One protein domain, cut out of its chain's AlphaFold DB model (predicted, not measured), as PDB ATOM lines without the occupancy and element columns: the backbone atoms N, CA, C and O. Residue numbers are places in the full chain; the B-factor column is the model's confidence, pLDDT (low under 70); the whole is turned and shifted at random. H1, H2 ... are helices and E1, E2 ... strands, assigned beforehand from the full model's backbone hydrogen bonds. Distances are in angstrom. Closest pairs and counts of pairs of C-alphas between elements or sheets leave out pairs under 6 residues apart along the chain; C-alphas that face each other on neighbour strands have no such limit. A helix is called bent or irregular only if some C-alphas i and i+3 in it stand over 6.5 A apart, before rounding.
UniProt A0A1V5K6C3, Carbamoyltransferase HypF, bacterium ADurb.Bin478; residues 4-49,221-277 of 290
ATOM      1  N   HIS A   4      -8.821 -15.438 116.845       94.94
ATOM      2  CA  HIS A   4      -7.475 -16.013 116.753       94.94
ATOM      3  C   HIS A   4      -7.467 -17.546 116.741       94.94
ATOM      4  O   HIS A   4      -6.608 -18.151 116.107       94.94
ATOM      5  N   HIS A   5      -8.441 -18.192 117.387       97.00
ATOM      6  CA  HIS A   5      -8.665 -19.634 117.281       97.00
ATOM      7  C   HIS A   5      -9.082 -20.003 115.858       97.00
ATOM      8  O   HIS A   5      -8.596 -20.996 115.326       97.00
ATOM      9  N   GLY A   6      -9.910 -19.176 115.213       97.06
ATOM     10  CA  GLY A   6     -10.224 -19.305 113.792       97.06
ATOM     11  C   GLY A   6      -8.974 -19.245 112.910       97.06
ATOM     12  O   GLY A   6      -8.773 -20.148 112.105       97.06
ATOM     13  N   HIS A   7      -8.101 -18.254 113.110       97.81
ATOM     14  CA  HIS A   7      -6.818 -18.152 112.394       97.81
ATOM     15  C   HIS A   7      -5.930 -19.387 112.598       97.81
ATOM     16  O   HIS A   7      -5.502 -20.009 111.626       97.81
ATOM     17  N   LEU A   8      -5.749 -19.829 113.849       98.12
ATOM     18  CA  LEU A   8      -5.004 -21.052 114.172       98.12
ATOM     19  C   LEU A   8      -5.555 -22.273 113.424       98.12
ATOM     20  O   LEU A   8      -4.808 -23.032 112.814       98.12
ATOM     21  N   VAL A   9      -6.871 -22.469 113.455       98.19
ATOM     22  CA  VAL A   9      -7.483 -23.646 112.832       98.19
ATOM     23  C   VAL A   9      -7.484 -23.539 111.309       98.19
ATOM     24  O   VAL A   9      -7.409 -24.566 110.643       98.19
ATOM     25  N   SER A  10      -7.506 -22.329 110.748       98.19
ATOM     26  CA  SER A  10      -7.413 -22.120 109.302       98.19
ATOM     27  C   SER A  10      -6.087 -22.649 108.742       98.19
ATOM     28  O   SER A  10      -6.096 -23.505 107.856       98.19
ATOM     29  N   VAL A  11      -4.950 -22.245 109.328       98.38
ATOM     30  CA  VAL A  11      -3.626 -22.744 108.906       98.38
ATOM     31  C   VAL A  11      -3.467 -24.244 109.163       98.38
ATOM     32  O   VAL A  11      -2.871 -24.954 108.349       98.38
ATOM     33  N   MET A  12      -4.032 -24.763 110.259       98.44
ATOM     34  CA  MET A  12      -4.036 -26.203 110.536       98.44
ATOM     35  C   MET A  12      -4.821 -26.986 109.479       98.44
ATOM     36  O   MET A  12      -4.333 -28.005 108.992       98.44
ATOM     37  N   ALA A  13      -6.015 -26.513 109.112       98.00
ATOM     38  CA  ALA A  13      -6.895 -27.170 108.150       98.00
ATOM     39  C   ALA A  13      -6.257 -27.254 106.761       98.00
ATOM     40  O   ALA A  13      -6.252 -28.319 106.145       98.00
ATOM     41  N   GLU A  14      -5.672 -26.147 106.309       97.88
ATOM     42  CA  GLU A  14      -4.950 -26.069 105.042       97.88
ATOM     43  C   GLU A  14      -3.738 -27.012 104.991       97.88
ATOM     44  O   GLU A  14      -3.471 -27.622 103.961       97.88
ATOM     45  N   ASN A  15      -3.027 -27.176 106.109       98.38
ATOM     46  CA  ASN A  15      -1.875 -28.077 106.212       98.38
ATOM     47  C   ASN A  15      -2.255 -29.513 106.627       98.38
ATOM     48  O   ASN A  15      -1.374 -30.322 106.928       98.38
ATOM     49  N   HIS A  16      -3.552 -29.838 106.674       97.31
ATOM     50  CA  HIS A  16      -4.082 -31.143 107.086       97.31
ATOM     51  C   HIS A  16      -3.601 -31.617 108.472       97.31
ATOM     52  O   HIS A  16      -3.433 -32.814 108.717       97.31
ATOM     53  N   ILE A  17      -3.393 -30.681 109.399       97.94
ATOM     54  CA  ILE A  17      -2.999 -30.963 110.780       97.94
ATOM     55  C   ILE A  17      -4.235 -31.005 111.673       97.94
ATOM     56  O   ILE A  17      -5.042 -30.079 111.702       97.94
ATOM     57  N   THR A  18      -4.350 -32.070 112.464       96.75
ATOM     58  CA  THR A  18      -5.434 -32.239 113.447       96.75
ATOM     59  C   THR A  18      -4.929 -32.283 114.885       96.75
ATOM     60  O   THR A  18      -5.708 -32.071 115.814       96.75
ATOM     61  N   GLN A  19      -3.636 -32.547 115.085       97.19
ATOM     62  CA  GLN A  19      -3.008 -32.578 116.401       97.19
ATOM     63  C   GLN A  19      -2.811 -31.159 116.956       97.19
ATOM     64  O   GLN A  19      -2.627 -30.223 116.176       97.19
ATOM     65  N   PRO A  20      -2.786 -30.989 118.292       97.94
ATOM     66  CA  PRO A  20      -2.489 -29.702 118.902       97.94
ATOM     67  C   PRO A  20      -1.144 -29.123 118.457       97.94
ATOM     68  O   PRO A  20      -0.146 -29.843 118.364       97.94
ATOM     69  N   CYS A  21      -1.112 -27.813 118.236       98.44
ATOM     70  CA  CYS A  21       0.097 -27.071 117.895       98.44
ATOM     71  C   CYS A  21       0.224 -25.781 118.720       98.44
ATOM     72  O   CYS A  21      -0.708 -25.370 119.418       98.44
ATOM     73  N   ILE A  22       1.405 -25.166 118.654       98.81
ATOM     74  CA  ILE A  22       1.674 -23.830 119.188       98.81
ATOM     75  C   ILE A  22       1.365 -22.825 118.074       98.81
ATOM     76  O   ILE A  22       2.081 -22.758 117.083       98.81
ATOM     77  N   GLY A  23       0.294 -22.053 118.202       98.69
ATOM     78  CA  GLY A  23      -0.078 -21.024 117.234       98.69
ATOM     79  C   GLY A  23       0.520 -19.672 117.589       98.69
ATOM     80  O   GLY A  23       0.187 -19.140 118.638       98.69
ATOM     81  N   VAL A  24       1.336 -19.082 116.722       98.75
ATOM     82  CA  VAL A  24       1.696 -17.660 116.797       98.75
ATOM     83  C   VAL A  24       0.710 -16.913 115.904       98.75
ATOM     84  O   VAL A  24       0.782 -17.036 114.683       98.75
ATOM     85  N   ILE A  25      -0.245 -16.207 116.513       98.50
ATOM     86  CA  ILE A  25      -1.365 -15.563 115.816       98.50
ATOM     87  C   ILE A  25      -1.269 -14.046 115.957       98.50
ATOM     88  O   ILE A  25      -1.541 -13.495 117.031       98.50
ATOM     89  N   LEU A  26      -0.877 -13.378 114.870       98.38
ATOM     90  CA  LEU A  26      -0.490 -11.965 114.872       98.38
ATOM     91  C   LEU A  26      -1.324 -11.158 113.879       98.38
ATOM     92  O   LEU A  26      -1.299 -11.411 112.677       98.38
ATOM     93  N   ASP A  27      -2.038 -10.157 114.379       93.94
ATOM     94  CA  ASP A  27      -3.032  -9.402 113.619       93.94
ATOM     95  C   ASP A  27      -3.096  -7.933 114.074       93.94
ATOM     96  O   ASP A  27      -2.488  -7.544 115.078       93.94
ATOM     97  N   GLY A  28      -3.840  -7.107 113.340       86.31
ATOM     98  CA  GLY A  28      -4.151  -5.728 113.702       86.31
ATOM     99  C   GLY A  28      -5.186  -5.636 114.823       86.31
ATOM    100  O   GLY A  28      -5.006  -4.860 115.765       86.31
ATOM    101  N   SER A  29      -6.254  -6.428 114.760       83.19
ATOM    102  CA  SER A  29      -7.292  -6.442 115.792       83.19
ATOM    103  C   SER A  29      -8.161  -7.688 115.698       83.19
ATOM    104  O   SER A  29      -8.712  -7.971 114.646       83.19
ATOM    105  N   GLY A  30      -8.388  -8.355 116.825       80.62
ATOM    106  CA  GLY A  30      -9.455  -9.337 116.976       80.62
ATOM    107  C   GLY A  30     -10.053  -9.277 118.376       80.62
ATOM    108  O   GLY A  30      -9.377  -8.923 119.344       80.62
ATOM    109  N   TYR A  31     -11.340  -9.592 118.494       78.19
ATOM    110  CA  TYR A  31     -12.042  -9.492 119.771       78.19
ATOM    111  C   TYR A  31     -11.581 -10.594 120.740       78.19
ATOM    112  O   TYR A  31     -11.738 -11.793 120.472       78.19
ATOM    113  N   GLY A  32     -10.994 -10.181 121.861       74.25
ATOM    114  CA  GLY A  32     -10.590 -11.057 122.950       74.25
ATOM    115  C   GLY A  32     -11.767 -11.505 123.811       74.25
ATOM    116  O   GLY A  32     -12.782 -10.822 123.925       74.25
ATOM    117  N   LEU A  33     -11.626 -12.661 124.462       77.06
ATOM    118  CA  LEU A  33     -12.660 -13.197 125.362       77.06
ATOM    119  C   LEU A  33     -12.765 -12.432 126.694       77.06
ATOM    120  O   LEU A  33     -13.740 -12.592 127.420       77.06
ATOM    121  N   ASP A  34     -11.761 -11.616 127.008       82.19
ATOM    122  CA  ASP A  34     -11.619 -10.801 128.218       82.19
ATOM    123  C   ASP A  34     -11.951  -9.315 127.981       82.19
ATOM    124  O   ASP A  34     -11.710  -8.478 128.847       82.19
ATOM    125  N   GLY A  35     -12.486  -8.972 126.802       82.06
ATOM    126  CA  GLY A  35     -12.771  -7.591 126.409       82.06
ATOM    127  C   GLY A  35     -11.540  -6.794 125.957       82.06
ATOM    128  O   GLY A  35     -11.678  -5.614 125.638       82.06
ATOM    129  N   THR A  36     -10.353  -7.412 125.897       89.00
ATOM    130  CA  THR A  36      -9.157  -6.796 125.299       89.00
ATOM    131  C   THR A  36      -9.123  -7.011 123.785       89.00
ATOM    132  O   THR A  36      -9.655  -7.991 123.262       89.00
ATOM    133  N   VAL A  37      -8.490  -6.094 123.053       93.50
ATOM    134  CA  VAL A  37      -8.268  -6.242 121.607       93.50
ATOM    135  C   VAL A  37      -7.001  -7.067 121.386       93.50
ATOM    136  O   VAL A  37      -5.891  -6.575 121.595       93.50
ATOM    137  N   TRP A  38      -7.166  -8.319 120.972       96.00
ATOM    138  CA  TRP A  38      -6.069  -9.250 120.708       96.00
ATOM    139  C   TRP A  38      -5.426  -8.989 119.346       96.00
ATOM    140  O   TRP A  38      -6.038  -8.414 118.445       96.00
ATOM    141  N   GLY A  39      -4.194  -9.463 119.177       94.94
ATOM    142  CA  GLY A  39      -3.453  -9.343 117.917       94.94
ATOM    143  C   GLY A  39      -1.981  -9.731 118.017       94.94
ATOM    144  O   GLY A  39      -1.250  -9.536 117.056       94.94
ATOM    145  N   GLY A  40      -1.524 -10.248 119.153       97.81
ATOM    146  CA  GLY A  40      -0.127 -10.599 119.385       97.81
ATOM    147  C   GLY A  40      -0.029 -11.823 120.276       97.81
ATOM    148  O   GLY A  40       0.581 -11.758 121.340       97.81
ATOM    149  N   GLU A  41      -0.703 -12.905 119.888       98.12
ATOM    150  CA  GLU A  41      -1.007 -14.030 120.773       98.12
ATOM    151  C   GLU A  41      -0.182 -15.271 120.434       98.12
ATOM    152  O   GLU A  41      -0.005 -15.622 119.268       98.12
ATOM    153  N   VAL A  42       0.248 -15.995 121.465       98.75
ATOM    154  CA  VAL A  42       0.705 -17.380 121.363       98.75
ATOM    155  C   VAL A  42      -0.344 -18.274 121.996       98.75
ATOM    156  O   VAL A  42      -0.640 -18.188 123.190       98.75
ATOM    157  N   LEU A  43      -0.909 -19.139 121.175       98.44
ATOM    158  CA  LEU A  43      -1.982 -20.052 121.502       98.44
ATOM    159  C   LEU A  43      -1.472 -21.493 121.528       98.44
ATOM    160  O   LEU A  43      -0.518 -21.837 120.838       98.44
ATOM    161  N   ILE A  44      -2.118 -22.354 122.305       98.56
ATOM    162  CA  ILE A  44      -1.865 -23.799 122.293       98.56
ATOM    163  C   ILE A  44      -3.205 -24.501 122.131       98.56
ATOM    164  O   ILE A  44      -4.092 -24.332 122.972       98.56
ATOM    165  N   GLY A  45      -3.365 -25.284 121.068       97.62
ATOM    166  CA  GLY A  45      -4.645 -25.934 120.815       97.62
ATOM    167  C   GLY A  45      -4.783 -26.614 119.465       97.62
ATOM    168  O   GLY A  45      -3.831 -26.728 118.698       97.62
ATOM    169  N   ASP A  46      -6.008 -27.070 119.220       97.50
ATOM    170  CA  ASP A  46      -6.485 -27.700 117.993       97.50
ATOM    171  C   ASP A  46      -7.883 -27.164 117.620       97.50
ATOM    172  O   ASP A  46      -8.384 -26.206 118.214       97.50
ATOM    173  N   ALA A  47      -8.560 -27.792 116.653       96.88
ATOM    174  CA  ALA A  47      -9.910 -27.402 116.233       96.88
ATOM    175  C   ALA A  47     -10.977 -27.458 117.346       96.88
ATOM    176  O   ALA A  47     -11.995 -26.773 117.259       96.88
ATOM    177  N   ARG A  48     -10.772 -28.256 118.401       94.94
ATOM    178  CA  ARG A  48     -11.761 -28.465 119.472       94.94
ATOM    179  C   ARG A  48     -11.610 -27.453 120.594       94.94
ATOM    180  O   ARG A  48     -12.606 -27.054 121.203       94.94
ATOM    181  N   SER A  49     -10.373 -27.082 120.910       94.38
ATOM    182  CA  SER A  49     -10.077 -26.179 122.017       94.38
ATOM    183  C   SER A  49      -8.742 -25.485 121.841       94.38
ATOM    184  O   SER A  49      -7.805 -26.046 121.280       94.38
ATOM    185  N   LEU A 221       5.423 -28.592 117.056       98.69
ATOM    186  CA  LEU A 221       4.761 -28.018 115.890       98.69
ATOM    187  C   LEU A 221       4.298 -26.592 116.190       98.69
ATOM    188  O   LEU A 221       3.522 -26.382 117.125       98.69
ATOM    189  N   THR A 222       4.718 -25.652 115.351       98.75
ATOM    190  CA  THR A 222       4.325 -24.247 115.405       98.75
ATOM    191  C   THR A 222       3.559 -23.858 114.149       98.75
ATOM    192  O   THR A 222       3.955 -24.221 113.045       98.75
ATOM    193  N   ALA A 223       2.478 -23.104 114.313       98.69
ATOM    194  CA  ALA A 223       1.674 -22.568 113.225       98.69
ATOM    195  C   ALA A 223       1.740 -21.038 113.210       98.69
ATOM    196  O   ALA A 223       1.581 -20.414 114.258       98.69
ATOM    197  N   LEU A 224       1.975 -20.442 112.041       98.75
ATOM    198  CA  LEU A 224       2.033 -18.989 111.839       98.75
ATOM    199  C   LEU A 224       0.794 -18.536 111.053       98.75
ATOM    200  O   LEU A 224       0.560 -19.030 109.948       98.75
ATOM    201  N   SER A 225      -0.007 -17.631 111.621       98.50
ATOM    202  CA  SER A 225      -1.234 -17.116 110.990       98.50
ATOM    203  C   SER A 225      -1.624 -15.725 111.522       98.50
ATOM    204  O   SER A 225      -1.102 -15.268 112.539       98.50
ATOM    205  N   GLY A 226      -2.533 -15.031 110.839       97.38
ATOM    206  CA  GLY A 226      -2.911 -13.640 111.091       97.38
ATOM    207  C   GLY A 226      -2.256 -12.654 110.113       97.38
ATOM    208  O   GLY A 226      -1.248 -12.962 109.465       97.38
ATOM    209  N   GLY A 227      -2.850 -11.463 109.975       96.94
ATOM    210  CA  GLY A 227      -2.495 -10.480 108.944       96.94
ATOM    211  C   GLY A 227      -1.058  -9.954 109.010       96.94
ATOM    212  O   GLY A 227      -0.482  -9.623 107.977       96.94
ATOM    213  N   VAL A 228      -0.417  -9.949 110.186       97.88
ATOM    214  CA  VAL A 228       0.976  -9.471 110.317       97.88
ATOM    215  C   VAL A 228       1.959 -10.365 109.555       97.88
ATOM    216  O   VAL A 228       2.982  -9.876 109.089       97.88
ATOM    217  N   PHE A 229       1.644 -11.645 109.331       98.12
ATOM    218  CA  PHE A 229       2.487 -12.529 108.515       98.12
ATOM    219  C   PHE A 229       2.422 -12.242 107.007       98.12
ATOM    220  O   PHE A 229       3.092 -12.920 106.232       98.12
ATOM    221  N   GLN A 230       1.669 -11.225 106.571       96.56
ATOM    222  CA  GLN A 230       1.834 -10.651 105.233       96.56
ATOM    223  C   GLN A 230       3.153  -9.869 105.097       96.56
ATOM    224  O   GLN A 230       3.630  -9.702 103.977       96.56
ATOM    225  N   ASN A 231       3.754  -9.445 106.216       97.44
ATOM    226  CA  ASN A 231       5.096  -8.873 106.250       97.44
ATOM    227  C   ASN A 231       6.126  -9.978 105.967       97.44
ATOM    228  O   ASN A 231       6.347 -10.878 106.785       97.44
ATOM    229  N   ARG A 232       6.740  -9.924 104.783       96.19
ATOM    230  CA  ARG A 232       7.642 -10.959 104.264       96.19
ATOM    231  C   ARG A 232       8.937 -10.997 105.053       96.19
ATOM    232  O   ARG A 232       9.441 -12.084 105.326       96.19
ATOM    233  N   LEU A 233       9.483  -9.837 105.410       96.94
ATOM    234  CA  LEU A 233      10.699  -9.760 106.219       96.94
ATOM    235  C   LEU A 233      10.495 -10.456 107.571       96.94
ATOM    236  O   LEU A 233      11.240 -11.370 107.927       96.94
ATOM    237  N   PHE A 234       9.448 -10.063 108.295       97.88
ATOM    238  CA  PHE A 234       9.113 -10.630 109.593       97.88
ATOM    239  C   PHE A 234       8.847 -12.131 109.504       97.88
ATOM    240  O   PHE A 234       9.369 -12.891 110.322       97.88
ATOM    241  N   PHE A 235       8.075 -12.559 108.498       98.06
ATOM    242  CA  PHE A 235       7.774 -13.966 108.261       98.06
ATOM    243  C   PHE A 235       9.051 -14.803 108.126       98.06
ATOM    244  O   PHE A 235       9.186 -15.795 108.836       98.06
ATOM    245  N   HIS A 236      10.009 -14.396 107.284       97.12
ATOM    246  CA  HIS A 236      11.260 -15.144 107.126       97.12
ATOM    247  C   HIS A 236      12.086 -15.158 108.418       97.12
ATOM    248  O   HIS A 236      12.560 -16.216 108.828       97.12
ATOM    249  N   LEU A 237      12.205 -14.017 109.108       97.31
ATOM    250  CA  LEU A 237      12.974 -13.917 110.353       97.31
ATOM    251  C   LEU A 237      12.472 -14.889 111.425       97.31
ATOM    252  O   LEU A 237      13.263 -15.635 112.008       97.31
ATOM    253  N   ILE A 238      11.162 -14.909 111.689       98.38
ATOM    254  CA  ILE A 238      10.588 -15.794 112.708       98.38
ATOM    255  C   ILE A 238      10.550 -17.252 112.247       98.38
ATOM    256  O   ILE A 238      10.872 -18.139 113.038       98.38
ATOM    257  N   HIS A 239      10.212 -17.512 110.982       98.50
ATOM    258  CA  HIS A 239      10.181 -18.859 110.418       98.50
ATOM    259  C   HIS A 239      11.555 -19.534 110.524       98.50
ATOM    260  O   HIS A 239      11.677 -20.600 111.133       98.50
ATOM    261  N   ASP A 240      12.603 -18.887 110.017       97.38
ATOM    262  CA  ASP A 240      13.954 -19.450 109.993       97.38
ATOM    263  C   ASP A 240      14.513 -19.610 111.403       97.38
ATOM    264  O   ASP A 240      15.212 -20.581 111.713       97.38
ATOM    265  N   ARG A 241      14.189 -18.669 112.296       97.94
ATOM    266  CA  ARG A 241      14.597 -18.756 113.694       97.94
ATOM    267  C   ARG A 241      13.914 -19.919 114.414       97.94
ATOM    268  O   ARG A 241      14.602 -20.657 115.113       97.94
ATOM    269  N   LEU A 242      12.615 -20.137 114.213       98.69
ATOM    270  CA  LEU A 242      11.901 -21.295 114.761       98.69
ATOM    271  C   LEU A 242      12.459 -22.619 114.219       98.69
ATOM    272  O   LEU A 242      12.658 -23.561 114.989       98.69
ATOM    273  N   GLN A 243      12.771 -22.692 112.923       98.44
ATOM    274  CA  GLN A 243      13.388 -23.882 112.331       98.44
ATOM    275  C   GLN A 243      14.769 -24.179 112.928       98.44
ATOM    276  O   GLN A 243      15.049 -25.325 113.281       98.44
ATOM    277  N   LYS A 244      15.612 -23.153 113.120       97.94
ATOM    278  CA  LYS A 244      16.914 -23.285 113.803       97.94
ATOM    279  C   LYS A 244      16.778 -23.795 115.242       97.94
ATOM    280  O   LYS A 244      17.665 -24.481 115.732       97.94
ATOM    281  N   GLU A 245      15.653 -23.512 115.892       97.88
ATOM    282  CA  GLU A 245      15.300 -24.022 117.222       97.88
ATOM    283  C   GLU A 245      14.669 -25.423 117.213       97.88
ATOM    284  O   GLU A 245      14.228 -25.923 118.255       97.88
ATOM    285  N   GLY A 246      14.610 -26.073 116.049       98.25
ATOM    286  CA  GLY A 246      14.100 -27.431 115.882       98.25
ATOM    287  C   GLY A 246      12.576 -27.538 115.895       98.25
ATOM    288  O   GLY A 246      12.048 -28.619 116.156       98.25
ATOM    289  N   PHE A 247      11.846 -26.441 115.672       98.62
ATOM    290  CA  PHE A 247      10.399 -26.510 115.466       98.62
ATOM    291  C   PHE A 247      10.069 -26.984 114.051       98.62
ATOM    292  O   PHE A 247      10.707 -26.584 113.075       98.62
ATOM    293  N   LYS A 248       9.002 -27.776 113.929       98.50
ATOM    294  CA  LYS A 248       8.294 -27.917 112.655       98.50
ATOM    295  C   LYS A 248       7.375 -26.708 112.520       98.50
ATOM    296  O   LYS A 248       6.550 -26.491 113.401       98.50
ATOM    297  N   VAL A 249       7.503 -25.947 111.440       98.69
ATOM    298  CA  VAL A 249       6.718 -24.724 111.223       98.69
ATOM    299  C   VAL A 249       5.743 -24.949 110.071       98.69
ATOM    300  O   VAL A 249       6.138 -25.472 109.032       98.69
ATOM    301  N   ILE A 250       4.476 -24.590 110.269       98.56
ATOM    302  CA  ILE A 250       3.455 -24.541 109.218       98.56
ATOM    303  C   ILE A 250       2.951 -23.110 109.049       98.56
ATOM    304  O   ILE A 250       2.842 -22.352 110.016       98.56
ATOM    305  N   SER A 251       2.629 -22.756 107.813       98.06
ATOM    306  CA  SER A 251       2.077 -21.461 107.435       98.06
ATOM    307  C   SER A 251       1.068 -21.635 106.306       98.06
ATOM    308  O   SER A 251       0.908 -22.721 105.739       98.06
ATOM    309  N   HIS A 252       0.383 -20.548 105.991       97.75
ATOM    310  CA  HIS A 252      -0.539 -20.477 104.871       97.75
ATOM    311  C   HIS A 252       0.165 -20.548 103.504       97.75
ATOM    312  O   HIS A 252       1.313 -20.113 103.393       97.75
ATOM    313  N   HIS A 253      -0.507 -21.074 102.469       93.94
ATOM    314  CA  HIS A 253       0.035 -21.112 101.096       93.94
ATOM    315  C   HIS A 253      -1.008 -20.887  99.978       93.94
ATOM    316  O   HIS A 253      -0.731 -20.173  99.018       93.94
ATOM    317  N   SER A 254      -2.196 -21.468 100.097       94.38
ATOM    318  CA  SER A 254      -3.373 -21.331  99.225       94.38
ATOM    319  C   SER A 254      -4.455 -20.418  99.820       94.38
ATOM    320  O   SER A 254      -5.171 -19.740  99.085       94.38
ATOM    321  N   VAL A 255      -4.600 -20.412 101.145       95.44
ATOM    322  CA  VAL A 255      -5.555 -19.580 101.891       95.44
ATOM    323  C   VAL A 255      -4.815 -18.350 102.417       95.44
ATOM    324  O   VAL A 255      -3.681 -18.485 102.862       95.44
ATOM    325  N   PRO A 256      -5.384 -17.134 102.377       94.88
ATOM    326  CA  PRO A 256      -4.682 -15.970 102.902       94.88
ATOM    327  C   PRO A 256      -4.556 -16.036 104.430       94.88
ATOM    328  O   PRO A 256      -5.471 -16.468 105.124       94.88
ATOM    329  N   THR A 257      -3.431 -15.541 104.954       95.00
ATOM    330  CA  THR A 257      -3.157 -15.465 106.404       95.00
ATOM    331  C   THR A 257      -3.981 -14.403 107.138       95.00
ATOM    332  O   THR A 257      -4.030 -14.398 108.362       95.00
ATOM    333  N   ASN A 258      -4.597 -13.476 106.407       93.69
ATOM    334  CA  ASN A 258      -5.457 -12.436 106.966       93.69
ATOM    335  C   ASN A 258      -6.912 -12.916 107.086       93.69
ATOM    336  O   ASN A 258      -7.229 -14.083 106.849       93.69
ATOM    337  N   ASP A 259      -7.819 -12.007 107.431       94.31
ATOM    338  CA  ASP A 259      -9.228 -12.322 107.682       94.31
ATOM    339  C   ASP A 259      -9.969 -12.962 106.496       94.31
ATOM    340  O   ASP A 259     -10.981 -13.638 106.702       94.31
ATOM    341  N   GLY A 260      -9.437 -12.875 105.272       94.50
ATOM    342  CA  GLY A 260      -9.955 -13.630 104.129       94.50
ATOM    343  C   GLY A 260      -9.893 -15.155 104.317       94.50
ATOM    344  O   GLY A 260     -10.685 -15.879 103.717       94.50
ATOM    345  N   GLY A 261      -8.983 -15.654 105.160       93.94
ATOM    346  CA  GLY A 261      -8.814 -17.076 105.462       93.94
ATOM    347  C   GLY A 261      -9.590 -17.552 106.687       93.94
ATOM    348  O   GLY A 261      -9.664 -18.755 106.949       93.94
ATOM    349  N   LEU A 262     -10.194 -16.635 107.443       94.81
ATOM    350  CA  LEU A 262     -10.788 -16.926 108.747       94.81
ATOM    351  C   LEU A 262     -11.980 -17.893 108.658       94.81
ATOM    352  O   LEU A 262     -12.161 -18.752 109.527       94.81
ATOM    353  N   ALA A 263     -12.774 -17.787 107.589       96.56
ATOM    354  CA  ALA A 263     -13.971 -18.602 107.382       96.56
ATOM    355  C   ALA A 263     -13.669 -20.111 107.331       96.56
ATOM    356  O   ALA A 263     -14.456 -20.910 107.844       96.56
ATOM    357  N   LEU A 264     -12.516 -20.514 106.776       97.38
ATOM    358  CA  LEU A 264     -12.095 -21.918 106.745       97.38
ATOM    359  C   LEU A 264     -11.919 -22.469 108.164       97.38
ATOM    360  O   LEU A 264     -12.481 -23.511 108.508       97.38
ATOM    361  N   GLY A 265     -11.184 -21.744 109.009       97.25
ATOM    362  CA  GLY A 265     -10.967 -22.142 110.396       97.25
ATOM    363  C   GLY A 265     -12.271 -22.211 111.190       97.25
ATOM    364  O   GLY A 265     -12.515 -23.182 111.905       97.25
ATOM    365  N   GLN A 266     -13.157 -21.231 111.002       96.69
ATOM    366  CA  GLN A 266     -14.485 -21.213 111.622       96.69
ATOM    367  C   GLN A 266     -15.334 -22.431 111.230       96.69
ATOM    368  O   GLN A 266     -15.959 -23.047 112.097       96.69
ATOM    369  N   ALA A 267     -15.335 -22.819 109.952       97.12
ATOM    370  CA  ALA A 267     -16.069 -23.992 109.482       97.12
ATOM    371  C   ALA A 267     -15.556 -25.289 110.133       97.12
ATOM    372  O   ALA A 267     -16.350 -26.110 110.599       97.12
ATOM    373  N   VAL A 268     -14.233 -25.453 110.230       97.12
ATOM    374  CA  VAL A 268     -13.608 -26.638 110.839       97.12
ATOM    375  C   VAL A 268     -13.849 -26.695 112.351       97.12
ATOM    376  O   VAL A 268     -14.164 -27.766 112.874       97.12
ATOM    377  N   ILE A 269     -13.780 -25.561 113.058       97.06
ATOM    378  CA  ILE A 269     -14.131 -25.483 114.487       97.06
ATOM    379  C   ILE A 269     -15.586 -25.909 114.702       97.06
ATOM    380  O   ILE A 269     -15.866 -26.742 115.567       97.06
ATOM    381  N   ALA A 270     -16.517 -25.367 113.912       96.06
ATOM    382  CA  ALA A 270     -17.933 -25.704 114.021       96.06
ATOM    383  C   ALA A 270     -18.174 -27.205 113.778       96.06
ATOM    384  O   ALA A 270     -18.882 -27.852 114.554       96.06
ATOM    385  N   ALA A 271     -17.527 -27.787 112.762       95.06
ATOM    386  CA  ALA A 271     -17.603 -29.220 112.479       95.06
ATOM    387  C   ALA A 271     -17.083 -30.074 113.653       95.06
ATOM    388  O   ALA A 271     -17.738 -31.040 114.055       95.06
ATOM    389  N   ALA A 272     -15.952 -29.692 114.254       93.25
ATOM    390  CA  ALA A 272     -15.384 -30.382 115.410       93.25
ATOM    391  C   ALA A 272     -16.304 -30.310 116.647       93.25
ATOM    392  O   ALA A 272     -16.439 -31.287 117.388       93.25
ATOM    393  N   GLN A 273     -16.984 -29.176 116.856       90.12
ATOM    394  CA  GLN A 273     -17.946 -29.005 117.949       90.12
ATOM    395  C   GLN A 273     -19.167 -29.917 117.791       90.12
ATOM    396  O   GLN A 273     -19.535 -30.594 118.755       90.12
ATOM    397  N   VAL A 274     -19.732 -30.000 116.581       90.31
ATOM    398  CA  VAL A 274     -20.867 -30.887 116.269       90.31
ATOM    399  C   VAL A 274     -20.500 -32.352 116.515       90.31
ATOM    400  O   VAL A 274     -21.245 -33.060 117.191       90.31
ATOM    401  N   GLN A 275     -19.328 -32.796 116.052       86.06
ATOM    402  CA  GLN A 275     -18.851 -34.168 116.276       86.06
ATOM    403  C   GLN A 275     -18.629 -34.489 117.762       86.06
ATOM    404  O   GLN A 275     -18.835 -35.621 118.188       86.06
ATOM    405  N   SER A 276     -18.243 -33.494 118.565       79.00
ATOM    406  CA  SER A 276     -18.034 -33.650 120.011       79.00
ATOM    407  C   SER A 276     -19.320 -33.621 120.856       79.00
ATOM    408  O   SER A 276     -19.243 -33.736 122.077       79.00
ATOM    409  N   GLY A 277     -20.499 -33.439 120.244       66.94
ATOM    410  CA  GLY A 277     -21.784 -33.387 120.952       66.94
ATOM    411  C   GLY A 277     -22.018 -32.116 121.780       66.94
ATOM    412  O   GLY A 277     -22.993 -32.046 122.533       66.94
TER     413      GLY A 277
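This is residues 4 to 49 and 221 to 277 of the 290 residues of the protein "Carbamoyltransferase HypF" of bacterium ADurb.Bin478 (UniProt A0A1V5K6C3). A strongly twisted sheet of four strands curls round one helix, H1, while H3 covers E3 and E4 on the opposite face. H4 crosses H1 on its side away from the sheet, and E1 and E2 form a bent hairpin. The printed part has 103 residues, with four named helices and four named strands in the order H1 E1 E2 E3 H2 H3 E4 H4; the sheet, order E2 E1 E3 E4, is mixed, as is the class, helices and strands. The whole is compact, with a radius of gyration of the C-alphas of 13.0 A and spans of 41 by 28 by 24 A.

E1, residues 21 to 31, is 21.4 A long and bends by 111 degrees at residue 28; E2, residues 37 to 45, is 20.0 A long and bends by 81 degrees at residue 40. E3 is residues 221 to 225, 13.4 A, and E4 residues 248 to 250, 6.8 A. H1, residues 4 to 14, 15.6 A, begins at C-alpha 4 (-7.475, -16.013, 116.753). H2 is residues 227 to 230, 5.7 A, and H3 residues 232 to 244, 18.1 A. H4, residues 259 to 275, 25.4 A, ends at C-alpha 275 (-18.851, -34.168, 116.276) and is irregular, with C-alphas 260 and 263 7.2 A apart.

E1 and E2 are antiparallel (N 23 to O 43, 2.8 A). E1 and E3 are parallel, N 24 to O 223 at 2.8 A; so are E3 and E4, N 222 to O 248 at 2.8 A. E3, H2, H3 and E4 make a strand-helix-strand unit, parallel neighbour strands with helices between, and its crossover is right-handed. With H3 and H1 on opposite faces there are three layers; H3, at a height over the sheet of 10.2 A, runs along the strands, and its closest C-alphas to E4 are those of Gln 243 and Val 249, 6.8 A. H2 is on the same face as H3, over none of the strands, at a height of 4.1 A, only just above the sheet's level. H1 comes closest to E1 at the C-alphas of Leu 8 and Gly 23, 5.8 A. H1 and H4 touch, about perpendicular at 86 degrees, closest at the C-alphas of Ser 10 and Gly 265, 3.7 A; H4 only grazes the sheet, with residues 259 to 262. Every O i to N i+4 pair is within hydrogen-bond range in H1 and H3, 10 of 13 in H4, and H2 is too short for one.

The C-alphas farthest apart are those of Leu 233 and Gly 277, 42.8 A. Residues 50 to 220 are not printed, and C-alphas 49 and 221 are 16.2 A apart across the cut. Of the links printed whole, none is long. The mean pLDDT of the printed part is 95.1, and residue 277 is under 70.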